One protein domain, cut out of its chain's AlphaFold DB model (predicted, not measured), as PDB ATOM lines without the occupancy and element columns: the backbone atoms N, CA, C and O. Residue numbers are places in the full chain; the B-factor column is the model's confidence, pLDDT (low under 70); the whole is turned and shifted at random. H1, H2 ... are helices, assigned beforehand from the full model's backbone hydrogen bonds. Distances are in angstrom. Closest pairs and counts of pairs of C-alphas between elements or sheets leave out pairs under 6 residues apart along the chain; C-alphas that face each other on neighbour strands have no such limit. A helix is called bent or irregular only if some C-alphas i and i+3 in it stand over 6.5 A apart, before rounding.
ATOM      1  N   LEU A 103     183.449 155.338 161.198       73.88
ATOM      2  CA  LEU A 103     184.409 156.337 160.717       73.88
ATOM      3  C   LEU A 103     184.482 157.592 161.600       73.88
ATOM      4  O   LEU A 103     185.579 158.085 161.845       73.88
ATOM      5  N   ARG A 104     183.350 158.094 162.119       74.75
ATOM      6  CA  ARG A 104     183.353 159.261 163.023       74.75
ATOM      7  C   ARG A 104     184.013 158.933 164.358       74.75
ATOM      8  O   ARG A 104     184.739 159.757 164.904       74.75
ATOM      9  N   LEU A 105     183.793 157.718 164.858       80.31
ATOM     10  CA  LEU A 105     184.443 157.248 166.076       80.31
ATOM     11  C   LEU A 105     185.962 157.143 165.870       80.31
ATOM     12  O   LEU A 105     186.726 157.583 166.722       80.31
ATOM     13  N   VAL A 106     186.407 156.643 164.714       85.44
ATOM     14  CA  VAL A 106     187.834 156.610 164.353       85.44
ATOM     15  C   VAL A 106     188.423 158.023 164.286       85.44
ATOM     16  O   VAL A 106     189.492 158.257 164.844       85.44
ATOM     17  N   GLU A 107     187.732 158.988 163.673       85.75
ATOM     18  CA  GLU A 107     188.167 160.395 163.646       85.75
ATOM     19  C   GLU A 107     188.273 160.993 165.057       85.75
ATOM     20  O   GLU A 107     189.262 161.655 165.376       85.75
ATOM     21  N   GLN A 108     187.301 160.723 165.934       87.88
ATOM     22  CA  GLN A 108     187.354 161.141 167.339       87.88
ATOM     23  C   GLN A 108     188.565 160.540 168.058       87.88
ATOM     24  O   GLN A 108     189.278 161.262 168.754       87.88
ATOM     25  N   VAL A 109     188.844 159.250 167.850       90.75
ATOM     26  CA  VAL A 109     190.024 158.580 168.420       90.75
ATOM     27  C   VAL A 109     191.313 159.225 167.908       90.75
ATOM     28  O   VAL A 109     192.200 159.515 168.708       90.75
ATOM     29  N   GLN A 110     191.406 159.526 166.610       91.62
ATOM     30  CA  GLN A 110     192.568 160.210 166.031       91.62
ATOM     31  C   GLN A 110     192.780 161.613 166.622       91.62
ATOM     32  O   GLN A 110     193.918 162.013 166.855       91.62
ATOM     33  N   ILE A 111     191.703 162.361 166.885       92.25
ATOM     34  CA  ILE A 111     191.777 163.681 167.529       92.25
ATOM     35  C   ILE A 111     192.231 163.556 168.986       92.25
ATOM     36  O   ILE A 111     193.032 164.367 169.440       92.25
ATOM     37  N   ILE A 112     191.729 162.563 169.725       91.38
ATOM     38  CA  ILE A 112     192.072 162.355 171.140       91.38
ATOM     39  C   ILE A 112     193.524 161.888 171.298       91.38
ATOM     40  O   ILE A 112     194.193 162.311 172.244       91.38
ATOM     41  N   ALA A 113     194.001 161.033 170.389       93.94
ATOM     42  CA  ALA A 113     195.345 160.463 170.422       93.94
ATOM     43  C   ALA A 113     196.450 161.491 170.120       93.94
ATOM     44  O   ALA A 113     197.548 161.372 170.660       93.94
ATOM     45  N   ASP A 114     196.175 162.502 169.291       94.25
ATOM     46  CA  ASP A 114     197.132 163.551 168.925       94.25
ATOM     47  C   ASP A 114     196.948 164.803 169.814       94.25
ATOM     48  O   ASP A 114     195.933 165.500 169.701       94.25
ATOM     49  N   PRO A 115     197.925 165.159 170.676       91.12
ATOM     50  CA  PRO A 115     197.826 166.320 171.559       91.12
ATOM     51  C   PRO A 115     197.597 167.655 170.836       91.12
ATOM     52  O   PRO A 115     196.924 168.531 171.385       91.12
ATOM     53  N   ILE A 116     198.132 167.814 169.620       90.56
ATOM     54  CA  ILE A 116     198.003 169.038 168.820       90.56
ATOM     55  C   ILE A 116     196.571 169.146 168.297       90.56
ATOM     56  O   ILE A 116     195.920 170.179 168.475       90.56
ATOM     57  N   ARG A 117     196.040 168.060 167.717       91.94
ATOM     58  CA  ARG A 117     194.645 168.010 167.247       91.94
ATOM     59  C   ARG A 117     193.657 168.159 168.394       91.94
ATOM     60  O   ARG A 117     192.668 168.874 168.249       91.94
ATOM     61  N   ARG A 118     193.943 167.551 169.547       91.12
ATOM     62  CA  ARG A 118     193.126 167.678 170.757       91.12
ATOM     63  C   ARG A 118     193.046 169.125 171.243       91.12
ATOM     64  O   ARG A 118     191.959 169.599 171.563       91.12
ATOM     65  N   LEU A 119     194.174 169.840 171.269       90.81
ATOM     66  CA  LEU A 119     194.202 171.258 171.637       90.81
ATOM     67  C   LEU A 119     193.444 172.117 170.614       90.81
ATOM     68  O   LEU A 119     192.649 172.966 171.011       90.81
ATOM     69  N   ALA A 120     193.637 171.871 169.317       90.00
ATOM     70  CA  ALA A 120     192.919 172.581 168.259       90.00
ATOM     71  C   ALA A 120     191.397 172.362 168.345       90.00
ATOM     72  O   ALA A 120     190.622 173.309 168.201       90.00
ATOM     73  N   ALA A 121     190.958 171.135 168.642       90.62
ATOM     74  CA  ALA A 121     189.552 170.817 168.871       90.62
ATOM     75  C   ALA A 121     188.992 171.556 170.099       90.62
ATOM     76  O   ALA A 121     187.925 172.158 170.007       90.62
ATOM     77  N   ALA A 122     189.729 171.585 171.216       90.25
ATOM     78  CA  ALA A 122     189.328 172.322 172.418       90.25
ATOM     79  C   ALA A 122     189.208 173.836 172.164       90.25
ATOM     80  O   ALA A 122     188.238 174.460 172.586       90.25
ATOM     81  N   GLN A 123     190.149 174.424 171.420       88.88
ATOM     82  CA  GLN A 123     190.077 175.832 171.022       88.88
ATOM     83  C   GLN A 123     188.856 176.111 170.141       88.88
ATOM     84  O   GLN A 123     188.179 177.117 170.332       88.88
ATOM     85  N   ARG A 124     188.552 175.219 169.190       89.81
ATOM     86  CA  ARG A 124     187.368 175.347 168.333       89.81
ATOM     87  C   ARG A 124     186.068 175.261 169.137       89.81
ATOM     88  O   ARG A 124     185.166 176.052 168.882       89.81
ATOM     89  N   LEU A 125     185.980 174.342 170.102       89.06
ATOM     90  CA  LEU A 125     184.826 174.237 171.002       89.06
ATOM     91  C   LEU A 125     184.635 175.519 171.811       89.06
ATOM     92  O   LEU A 125     183.533 176.049 171.856       89.06
ATOM     93  N   TYR A 126     185.711 176.058 172.384       89.56
ATOM     94  CA  TYR A 126     185.642 177.291 173.164       89.56
ATOM     95  C   TYR A 126     185.186 178.490 172.316       89.56
ATOM     96  O   TYR A 126     184.279 179.209 172.729       89.56
ATOM     97  N   ARG A 127     185.736 178.664 171.104       89.06
ATOM     98  CA  ARG A 127     185.280 179.716 170.173       89.06
ATOM     99  C   ARG A 127     183.801 179.563 169.829       89.06
ATOM    100  O   ARG A 127     183.072 180.538 169.847       89.06
ATOM    101  N   SER A 128     183.343 178.336 169.582       88.75
ATOM    102  CA  SER A 128     181.932 178.072 169.284       88.75
ATOM    103  C   SER A 128     180.989 178.356 170.458       88.75
ATOM    104  O   SER A 128     179.808 178.582 170.214       88.75
ATOM    105  N   MET A 129     181.465 178.286 171.705       88.06
ATOM    106  CA  MET A 129     180.641 178.549 172.892       88.06
ATOM    107  C   MET A 129     180.524 180.039 173.217       88.06
ATOM    108  O   MET A 129     179.472 180.463 173.686       88.06
ATOM    109  N   PHE A 130     181.592 180.816 173.007       86.31
ATOM    110  CA  PHE A 130     181.673 182.208 173.469       86.31
ATOM    111  C   PHE A 130     181.799 183.249 172.350       86.31
ATOM    112  O   PHE A 130     181.766 184.432 172.657       86.31
ATOM    113  N   ASP A 131     181.936 182.820 171.091       84.69
ATOM    114  CA  ASP A 131     182.113 183.676 169.904       84.69
ATOM    115  C   ASP A 131     183.272 184.686 170.036       84.69
ATOM    116  O   ASP A 131     183.212 185.823 169.579       84.69
ATOM    117  N   GLU A 132     184.350 184.265 170.704       81.00
ATOM    118  CA  GLU A 132     185.517 185.097 171.000       81.00
ATOM    119  C   GLU A 132     186.818 184.456 170.529       81.00
ATOM    120  O   GLU A 132     187.016 183.240 170.636       81.00
ATOM    121  N   ASP A 133     187.748 185.300 170.085       77.62
ATOM    122  CA  ASP A 133     189.095 184.871 169.741       77.62
ATOM    123  C   ASP A 133     189.920 184.558 170.989       77.62
ATOM    124  O   ASP A 133     190.075 185.353 171.918       77.62
ATOM    125  N   LEU A 134     190.491 183.359 170.989       77.56
ATOM    126  CA  LEU A 134     191.349 182.896 172.066       77.56
ATOM    127  C   LEU A 134     192.768 183.439 171.893       77.56
ATOM    128  O   LEU A 134     193.337 183.307 170.803       77.56
ATOM    129  N   PRO A 135     193.420 183.902 172.976       73.50
ATOM    130  CA  PRO A 135     194.863 184.074 172.948       73.50
ATOM    131  C   PRO A 135     195.519 182.721 172.630       73.50
ATOM    132  O   PRO A 135     194.971 181.676 173.014       73.50
ATOM    133  N   PRO A 136     196.690 182.702 171.963       68.06
ATOM    134  CA  PRO A 136     197.394 181.476 171.594       68.06
ATOM    135  C   PRO A 136     197.822 180.708 172.853       68.06
ATOM    136  O   PRO A 136     198.927 180.839 173.377       68.06
ATOM    137  N   THR A 137     196.903 179.902 173.371       69.56
ATOM    138  CA  THR A 137     197.050 179.180 174.627       69.56
ATOM    139  C   THR A 137     197.516 177.770 174.312       69.56
ATOM    140  O   THR A 137     196.880 177.057 173.539       69.56
ATOM    141  N   ARG A 138     198.638 177.364 174.918       68.62
ATOM    142  CA  ARG A 138     199.284 176.065 174.656       68.62
ATOM    143  C   ARG A 138     198.743 174.898 175.492       68.62
ATOM    144  O   ARG A 138     199.154 173.769 175.266       68.62
ATOM    145  N   SER A 139     197.866 175.150 176.468       85.88
ATOM    146  CA  SER A 139     197.381 174.123 177.404       85.88
ATOM    147  C   SER A 139     195.857 174.077 177.478       85.88
ATOM    148  O   SER A 139     195.198 175.110 177.590       85.88
ATOM    149  N   ILE A 140     195.325 172.853 177.477       88.38
ATOM    150  CA  ILE A 140     193.902 172.553 177.668       88.38
ATOM    151  C   ILE A 140     193.446 172.949 179.079       88.38
ATOM    152  O   ILE A 140     192.337 173.449 179.239       88.38
ATOM    153  N   ASP A 141     194.297 172.807 180.098       89.62
ATOM    154  CA  ASP A 141     193.927 173.123 181.486       89.62
ATOM    155  C   ASP A 141     193.678 174.619 181.685       89.62
ATOM    156  O   ASP A 141     192.767 175.013 182.413       89.62
ATOM    157  N   LYS A 142     194.433 175.465 180.974       88.94
ATOM    158  CA  LYS A 142     194.186 176.912 180.961       88.94
ATOM    159  C   LYS A 142     192.832 177.241 180.334       88.94
ATOM    160  O   LYS A 142     192.089 178.026 180.913       88.94
ATOM    161  N   LEU A 143     192.490 176.606 179.208       88.94
ATOM    162  CA  LEU A 143     191.182 176.783 178.564       88.94
ATOM    163  C   LEU A 143     190.039 176.367 179.500       88.94
ATOM    164  O   LEU A 143     189.084 177.119 179.660       88.94
ATOM    165  N   ARG A 144     190.179 175.228 180.190       90.12
ATOM    166  CA  ARG A 144     189.203 174.760 181.190       90.12
ATOM    167  C   ARG A 144     189.057 175.734 182.361       90.12
ATOM    168  O   ARG A 144     187.949 175.961 182.835       90.12
ATOM    169  N   GLY A 145     190.162 176.316 182.832       90.94
ATOM    170  CA  GLY A 145     190.141 177.331 183.888       90.94
ATOM    171  C   GLY A 145     189.405 178.605 183.464       90.94
ATOM    172  O   GLY A 145     188.564 179.105 184.213       90.94
ATOM    173  N   MET A 146     189.673 179.089 182.248       89.62
ATOM    174  CA  MET A 146     188.994 180.253 181.664       89.62
ATOM    175  C   MET A 146     187.494 180.001 181.479       89.62
ATOM    176  O   MET A 146     186.678 180.836 181.860       89.62
ATOM    177  N   GLU A 147     187.127 178.840 180.937       91.19
ATOM    178  CA  GLU A 147     185.732 178.416 180.781       91.19
ATOM    179  C   GLU A 147     185.017 178.362 182.137       91.19
ATOM    180  O   GLU A 147     183.954 178.954 182.303       91.19
ATOM    181  N   GLY A 148     185.623 177.720 183.140       90.56
ATOM    182  CA  GLY A 148     185.033 177.597 184.472       90.56
ATOM    183  C   GLY A 148     184.808 178.944 185.166       90.56
ATOM    184  O   GLY A 148     183.769 179.139 185.797       90.56
ATOM    185  N   ALA A 149     185.749 179.884 185.037       90.62
ATOM    186  CA  ALA A 149     185.582 181.242 185.552       90.62
ATOM    187  C   ALA A 149     184.409 181.960 184.867       90.62
ATOM    188  O   ALA A 149     183.562 182.546 185.540       90.62
ATOM    189  N   ARG A 150     184.311 181.831 183.542       89.81
ATOM    190  CA  ARG A 150     183.262 182.468 182.747       89.81
ATOM    191  C   ARG A 150     181.876 181.908 183.033       89.81
ATOM    192  O   ARG A 150     180.930 182.668 183.201       89.81
ATOM    193  N   VAL A 151     181.756 180.590 183.160       91.69
ATOM    194  CA  VAL A 151     180.495 179.937 183.531       91.69
ATOM    195  C   VAL A 151     180.029 180.405 184.913       91.69
ATOM    196  O   VAL A 151     178.848 180.691 185.089       91.69
ATOM    197  N   ARG A 152     180.937 180.539 185.892       90.44
ATOM    198  CA  ARG A 152     180.590 181.078 187.222       90.44
ATOM    199  C   ARG A 152     180.083 182.513 187.143       90.44
ATOM    200  O   ARG A 152     179.066 182.809 187.766       90.44
ATOM    201  N   GLN A 153     180.759 183.362 186.373       91.69
ATOM    202  CA  GLN A 153     180.338 184.743 186.158       91.69
ATOM    203  C   GLN A 153     178.952 184.801 185.499       91.69
ATOM    204  O   GLN A 153     178.067 185.479 186.007       91.69
ATOM    205  N   LEU A 154     178.721 184.014 184.445       91.75
ATOM    206  CA  LEU A 154     177.431 183.956 183.758       91.75
ATOM    207  C   LEU A 154     176.295 183.530 184.701       91.75
ATOM    208  O   LEU A 154     175.220 184.123 184.683       91.75
ATOM    209  N   TYR A 155     176.525 182.530 185.559       91.44
ATOM    210  CA  TYR A 155     175.528 182.151 186.561       91.44
ATOM    211  C   TYR A 155     175.234 183.287 187.547       91.44
ATOM    212  O   TYR A 155     174.071 183.495 187.878       91.44
ATOM    213  N   GLN A 156     176.252 184.024 188.001       91.31
ATOM    214  CA  GLN A 156     176.067 185.177 188.891       91.31
ATOM    215  C   GLN A 156     175.280 186.302 188.208       91.31
ATOM    216  O   GLN A 156     174.375 186.864 188.817       91.31
ATOM    217  N   GLU A 157     175.573 186.596 186.941       93.38
ATOM    218  CA  GLU A 157     174.865 187.606 186.146       93.38
ATOM    219  C   GLU A 157     173.390 187.236 185.933       93.38
ATOM    220  O   GLU A 157     172.499 188.059 186.151       93.38
ATOM    221  N   ILE A 158     173.115 185.983 185.560       92.12
ATOM    222  CA  ILE A 158     171.748 185.469 185.405       92.12
ATOM    223  C   ILE A 158     171.016 185.516 186.750       92.12
ATOM    224  O   ILE A 158     169.888 185.998 186.822       92.12
ATOM    225  N   ALA A 159     171.656 185.062 187.825       91.19
ATOM    226  CA  ALA A 159     171.073 185.072 189.158       91.19
ATOM    227  C   ALA A 159     170.738 186.497 189.628       91.19
ATOM    228  O   ALA A 159     169.627 186.733 190.099       91.19
ATOM    229  N   ALA A 160     171.638 187.460 189.405       92.50
ATOM    230  CA  ALA A 160     171.400 188.873 189.690       92.50
ATOM    231  C   ALA A 160     170.229 189.434 188.868       92.50
ATOM    232  O   ALA A 160     169.368 190.119 189.416       92.50
ATOM    233  N   ARG A 161     170.143 189.087 187.575       94.88
ATOM    234  CA  ARG A 161     169.042 189.501 186.692       94.88
ATOM    235  C   ARG A 161     167.675 188.997 187.164       94.88
ATOM    236  O   ARG A 161     166.687 189.704 186.996       94.88
ATOM    237  N   PHE A 162     167.614 187.794 187.733       91.31
ATOM    238  CA  PHE A 162     166.376 187.190 188.242       91.31
ATOM    239  C   PHE A 162     166.167 187.381 189.755       91.31
ATOM    240  O   PHE A 162     165.183 186.878 190.293       91.31
ATOM    241  N   GLY A 163     167.057 188.098 190.449       89.38
ATOM    242  CA  GLY A 163     166.960 188.335 191.894       89.38
ATOM    243  C   GLY A 163     167.120 187.074 192.754       89.38
ATOM    244  O   GLY A 163     166.593 187.017 193.863       89.38
ATOM    245  N   VAL A 164     167.819 186.052 192.253       87.75
ATOM    246  CA  VAL A 164     168.028 184.773 192.947       87.75
ATOM    247  C   VAL A 164     169.403 184.771 193.625       87.75
ATOM    248  O   VAL A 164     170.395 185.094 192.974       87.75
ATOM    249  N   PRO A 165     169.526 184.380 194.906       84.88
ATOM    250  CA  PRO A 165     170.835 184.207 195.530       84.88
ATOM    251  C   PRO A 165     171.561 183.000 194.916       84.88
ATOM    252  O   PRO A 165     171.052 181.878 194.943       84.88
ATOM    253  N   TRP A 166     172.763 183.216 194.374       85.44
ATOM    254  CA  TRP A 166     173.573 182.160 193.759       85.44
ATOM    255  C   TRP A 166     175.005 182.153 194.294       85.44
ATOM    256  O   TRP A 166     175.767 183.092 194.073       85.44
ATOM    257  N   VAL A 167     175.374 181.059 194.964       83.06
ATOM    258  CA  VAL A 167     176.733 180.819 195.480       83.06
ATOM    259  C   VAL A 167     177.410 179.724 194.657       83.06
ATOM    260  O   VAL A 167     178.430 179.953 194.007       83.06
ATOM    261  N   ALA A 168     176.796 178.542 194.608       83.94
ATOM    262  CA  ALA A 168     177.250 177.412 193.810       83.94
ATOM    263  C   ALA A 168     176.074 176.502 193.434       83.94
ATOM    264  O   ALA A 168     175.074 176.437 194.144       83.94
ATOM    265  N   ARG A 169     176.225 175.715 192.359       81.44
ATOM    266  CA  ARG A 169     175.200 174.744 191.924       81.44
ATOM    267  C   ARG A 169     174.886 173.683 192.986       81.44
ATOM    268  O   ARG A 169     173.753 173.227 193.082       81.44
ATOM    269  N   ALA A 170     175.882 173.250 193.758       80.12
ATOM    270  CA  ALA A 170     175.671 172.264 194.819       80.12
ATOM    271  C   ALA A 170     174.864 172.850 195.989       80.12
ATOM    272  O   ALA A 170     174.057 172.150 196.594       80.12
ATOM    273  N   GLU A 171     175.043 174.144 196.246       80.00
ATOM    274  CA  GLU A 171     174.462 174.879 197.372       80.00
ATOM    275  C   GLU A 171     173.151 175.592 197.010       80.00
ATOM    276  O   GLU A 171     172.536 176.228 197.861       80.00
ATOM    277  N   SER A 172     172.691 175.491 195.758       80.25
ATOM    278  CA  SER A 172     171.427 176.098 195.346       80.25
ATOM    279  C   SER A 172     170.221 175.350 195.942       80.25
ATOM    280  O   SER A 172     170.313 174.141 196.202       80.25
ATOM    281  N   PRO A 173     169.062 176.022 196.104       83.44
ATOM    282  CA  PRO A 173     167.822 175.373 196.525       83.44
ATOM    283  C   PRO A 173     167.497 174.148 195.661       83.44
ATOM    284  O   PRO A 173     167.799 174.142 194.463       83.44
ATOM    285  N   SER A 174     166.874 173.122 196.254       80.38
ATOM    286  CA  SER A 174     166.574 171.853 195.569       80.38
ATOM    287  C   SER A 174     165.808 172.067 194.267       80.38
ATOM    288  O   SER A 174     166.283 171.651 193.220       80.38
ATOM    289  N   GLN A 175     164.723 172.839 194.301       82.62
ATOM    290  CA  GLN A 175     163.888 173.121 193.128       82.62
ATOM    291  C   GLN A 175     164.677 173.720 191.951       82.62
ATOM    292  O   GLN A 175     164.505 173.299 190.809       82.62
ATOM    293  N   LEU A 176     165.577 174.672 192.219       83.94
ATOM    294  CA  LEU A 176     166.410 175.286 191.180       83.94
ATOM    295  C   LEU A 176     167.436 174.293 190.626       83.94
ATOM    296  O   LEU A 176     167.681 174.246 189.421       83.94
ATOM    297  N   ARG A 177     168.036 173.491 191.508       83.12
ATOM    298  CA  ARG A 177     169.011 172.469 191.120       83.12
ATOM    299  C   ARG A 177     168.369 171.392 190.249       83.12
ATOM    300  O   ARG A 177     168.978 170.990 189.257       83.12
ATOM    301  N   ASP A 178     167.161 170.971 190.604       80.88
ATOM    302  CA  ASP A 178     166.406 169.933 189.906       80.88
ATOM    303  C   ASP A 178     165.936 170.444 188.538       80.88
ATOM    304  O   ASP A 178     166.173 169.783 187.529       80.88
ATOM    305  N   ALA A 179     165.417 171.676 188.467       84.62
ATOM    306  CA  ALA A 179     165.071 172.326 187.200       84.62
ATOM    307  C   ALA A 179     166.282 172.465 186.259       84.62
ATOM    308  O   ALA A 179     166.188 172.186 185.062       84.62
ATOM    309  N   LEU A 180     167.448 172.845 186.796       84.25
ATOM    310  CA  LEU A 180     168.686 172.919 186.018       84.25
ATOM    311  C   LEU A 180     169.150 171.527 185.558       84.25
ATOM    312  O   LEU A 180     169.665 171.383 184.448       84.25
ATOM    313  N   GLY A 181     168.975 170.504 186.399       79.06
ATOM    314  CA  GLY A 181     169.205 169.101 186.051       79.06
ATOM    315  C   GLY A 181     168.338 168.653 184.875       79.06
ATOM    316  O   GLY A 181     168.880 168.191 183.873       79.06
ATOM    317  N   PHE A 182     167.028 168.890 184.955       79.38
ATOM    318  CA  PHE A 182     166.075 168.581 183.889       79.38
ATOM    319  C   PHE A 182     166.447 169.263 182.573       79.38
ATOM    320  O   PHE A 182     166.613 168.597 181.552       79.38
ATOM    321  N   ALA A 183     166.672 170.581 182.611       84.75
ATOM    322  CA  ALA A 183     167.041 171.359 181.432       84.75
ATOM    323  C   ALA A 183     168.330 170.835 180.775       84.75
ATOM    324  O   ALA A 183     168.412 170.717 179.551       84.75
ATOM    325  N   THR A 184     169.322 170.468 181.591       82.38
ATOM    326  CA  THR A 184     170.586 169.896 181.111       82.38
ATOM    327  C   THR A 184     170.354 168.560 180.394       82.38
ATOM    328  O   THR A 184     170.935 168.307 179.340       82.38
ATOM    329  N   SER A 185     169.478 167.707 180.918       74.31
ATOM    330  CA  SER A 185     169.191 166.402 180.315       74.31
ATOM    331  C   SER A 185     168.356 166.493 179.043       74.31
ATOM    332  O   SER A 185     168.650 165.793 178.070       74.31
ATOM    333  N   CYS A 186     167.396 167.420 178.993       77.56
ATOM    334  CA  CYS A 186     166.690 167.771 177.763       77.56
ATOM    335  C   CYS A 186     167.651 168.262 176.674       77.56
ATOM    336  O   CYS A 186     167.428 167.980 175.501       77.56
ATOM    337  N   LEU A 187     168.737 168.953 177.043       82.25
ATOM    338  CA  LEU A 187     169.771 169.386 176.100       82.25
ATOM    339  C   LEU A 187     170.674 168.227 175.644       82.25
ATOM    340  O   LEU A 187     171.026 168.135 174.461       82.25
ATOM    341  N   TYR A 188     171.044 167.320 176.553       79.44
ATOM    342  CA  TYR A 188     171.892 166.176 176.210       79.44
ATOM    343  C   TYR A 188     171.230 165.239 175.204       79.44
ATOM    344  O   TYR A 188     171.925 164.724 174.329       79.44
ATOM    345  N   GLY A 189     169.911 165.046 175.274       72.88
ATOM    346  CA  GLY A 189     169.213 164.118 174.388       72.88
ATOM    347  C   GLY A 189     169.431 164.404 172.897       72.88
ATOM    348  O   GLY A 189     170.045 163.585 172.203       72.88
ATOM    349  N   PRO A 190     168.985 165.562 172.380       73.88
ATOM    350  CA  PRO A 190     169.198 165.962 170.992       73.88
ATOM    351  C   PRO A 190     170.682 166.035 170.618       73.88
ATOM    352  O   PRO A 190     171.046 165.686 169.496       73.88
ATOM    353  N   THR A 191     171.554 166.422 171.557       79.38
ATOM    354  CA  THR A 191     173.007 166.467 171.327       79.38
ATOM    355  C   THR A 191     173.551 165.072 171.018       79.38
ATOM    356  O   THR A 191     174.198 164.869 169.990       79.38
ATOM    357  N   ILE A 192     173.231 164.086 171.856       75.44
ATOM    358  CA  ILE A 192     173.641 162.689 171.682       75.44
ATOM    359  C   ILE A 192     173.049 162.115 170.387       75.44
ATOM    360  O   ILE A 192     173.758 161.487 169.600       75.44
ATOM    361  N   CYS A 193     171.771 162.398 170.125       70.25
ATOM    362  CA  CYS A 193     171.098 162.033 168.882       70.25
ATOM    363  C   CYS A 193     171.848 162.583 167.659       70.25
ATOM    364  O   CYS A 193     172.166 161.832 166.741       70.25
ATOM    365  N   SER A 194     172.241 163.859 167.679       72.44
ATOM    366  CA  SER A 194     172.981 164.479 166.577       72.44
ATOM    367  C   SER A 194     174.344 163.822 166.335       72.44
ATOM    368  O   SER A 194     174.719 163.603 165.186       72.44
ATOM    369  N   ILE A 195     175.062 163.428 167.390       75.62
ATOM    370  CA  ILE A 195     176.375 162.779 167.273       75.62
ATOM    371  C   ILE A 195     176.247 161.412 166.593       75.62
ATOM    372  O   ILE A 195     177.044 161.096 165.705       75.62
TER     373      ILE A 195
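AT A GLANCE: This is residues 103 to 195 of the 224 residues of an uncharacterized protein of Burkholderiales bacterium (UniProt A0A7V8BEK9). Four helices make an open, loose frame with a hollow middle: H3, the longest, and H2, side by side over part of their lengths, form one long side, H1 turns off at a corner with H2, and H4 forms the far side across the gap from H3. H4 is joined to H3 by a long link and touches no helix; its residues 181 to 194 stand free, and its last residue comes back toward the first residue of H1 without closing the frame. The printed part has 93 residues with four named helices, in the order H1, H2, H3, H4, and no named strand; the class is all helix. The whole is loose, with a radius of gyration of the C-alphas of 16.6 A, and spans 44 by 32 by 21 A.

IN THESE COORDINATES: H3, residues 140 to 162, is 32.9 A long, from C-alpha 140 at (193.902, 172.553, 177.668) to C-alpha 162 at (166.376, 187.190, 188.242). Before it comes H2, residues 115 to 130, 22.7 A long. H1, residues 103 to 113, is 15.2 A long and begins at C-alpha 103 at (184.409, 156.337, 160.717). H4, residues 174 to 195, is 31.3 A long and ends at C-alpha 195 at (176.375, 162.779, 167.273). H4 is neither bent nor irregular, but only just: C-alphas 187 and 190 are 6.2 A apart.

HOW THE PARTS SIT: H3 touches H2 with residues 140 to 147 alone, and H2 touches H3 with residues 119 to 126 alone. Their closest C-alphas are those of Leu 119 and Ile 140, 6.2 A apart. The two helices run the same way at a shallow tilt of 14 degrees. H1 and H2 touch only at the corner by their link, where the C-alphas of Ile 111 and Arg 117, the closest of the two helices, are 5.2 A apart. Their lines are about perpendicular, at 74 degrees. H1 and H3 are apart, and H4 is apart from H1, H2 and H3. In H1, H2 and H3 every O i to N i+4 pair is within hydrogen-bond range; in H4, 17 of 18 are.

THE WHOLE: The two C-alphas farthest apart, those of Leu 103 and Gly 163, are 48.0 A apart, while the first and last printed C-alphas, those of Leu 103 and Ile 195, are 12.2 A apart. The printed part has no cut. The link from H1 to H2 is tight, that from H2 to H3, nine residues, is short, and that from H3 to H4, eleven residues, is long. The mean pLDDT of the printed part is 85.1; residues 136 to 138, between H2 and H3, are under 70.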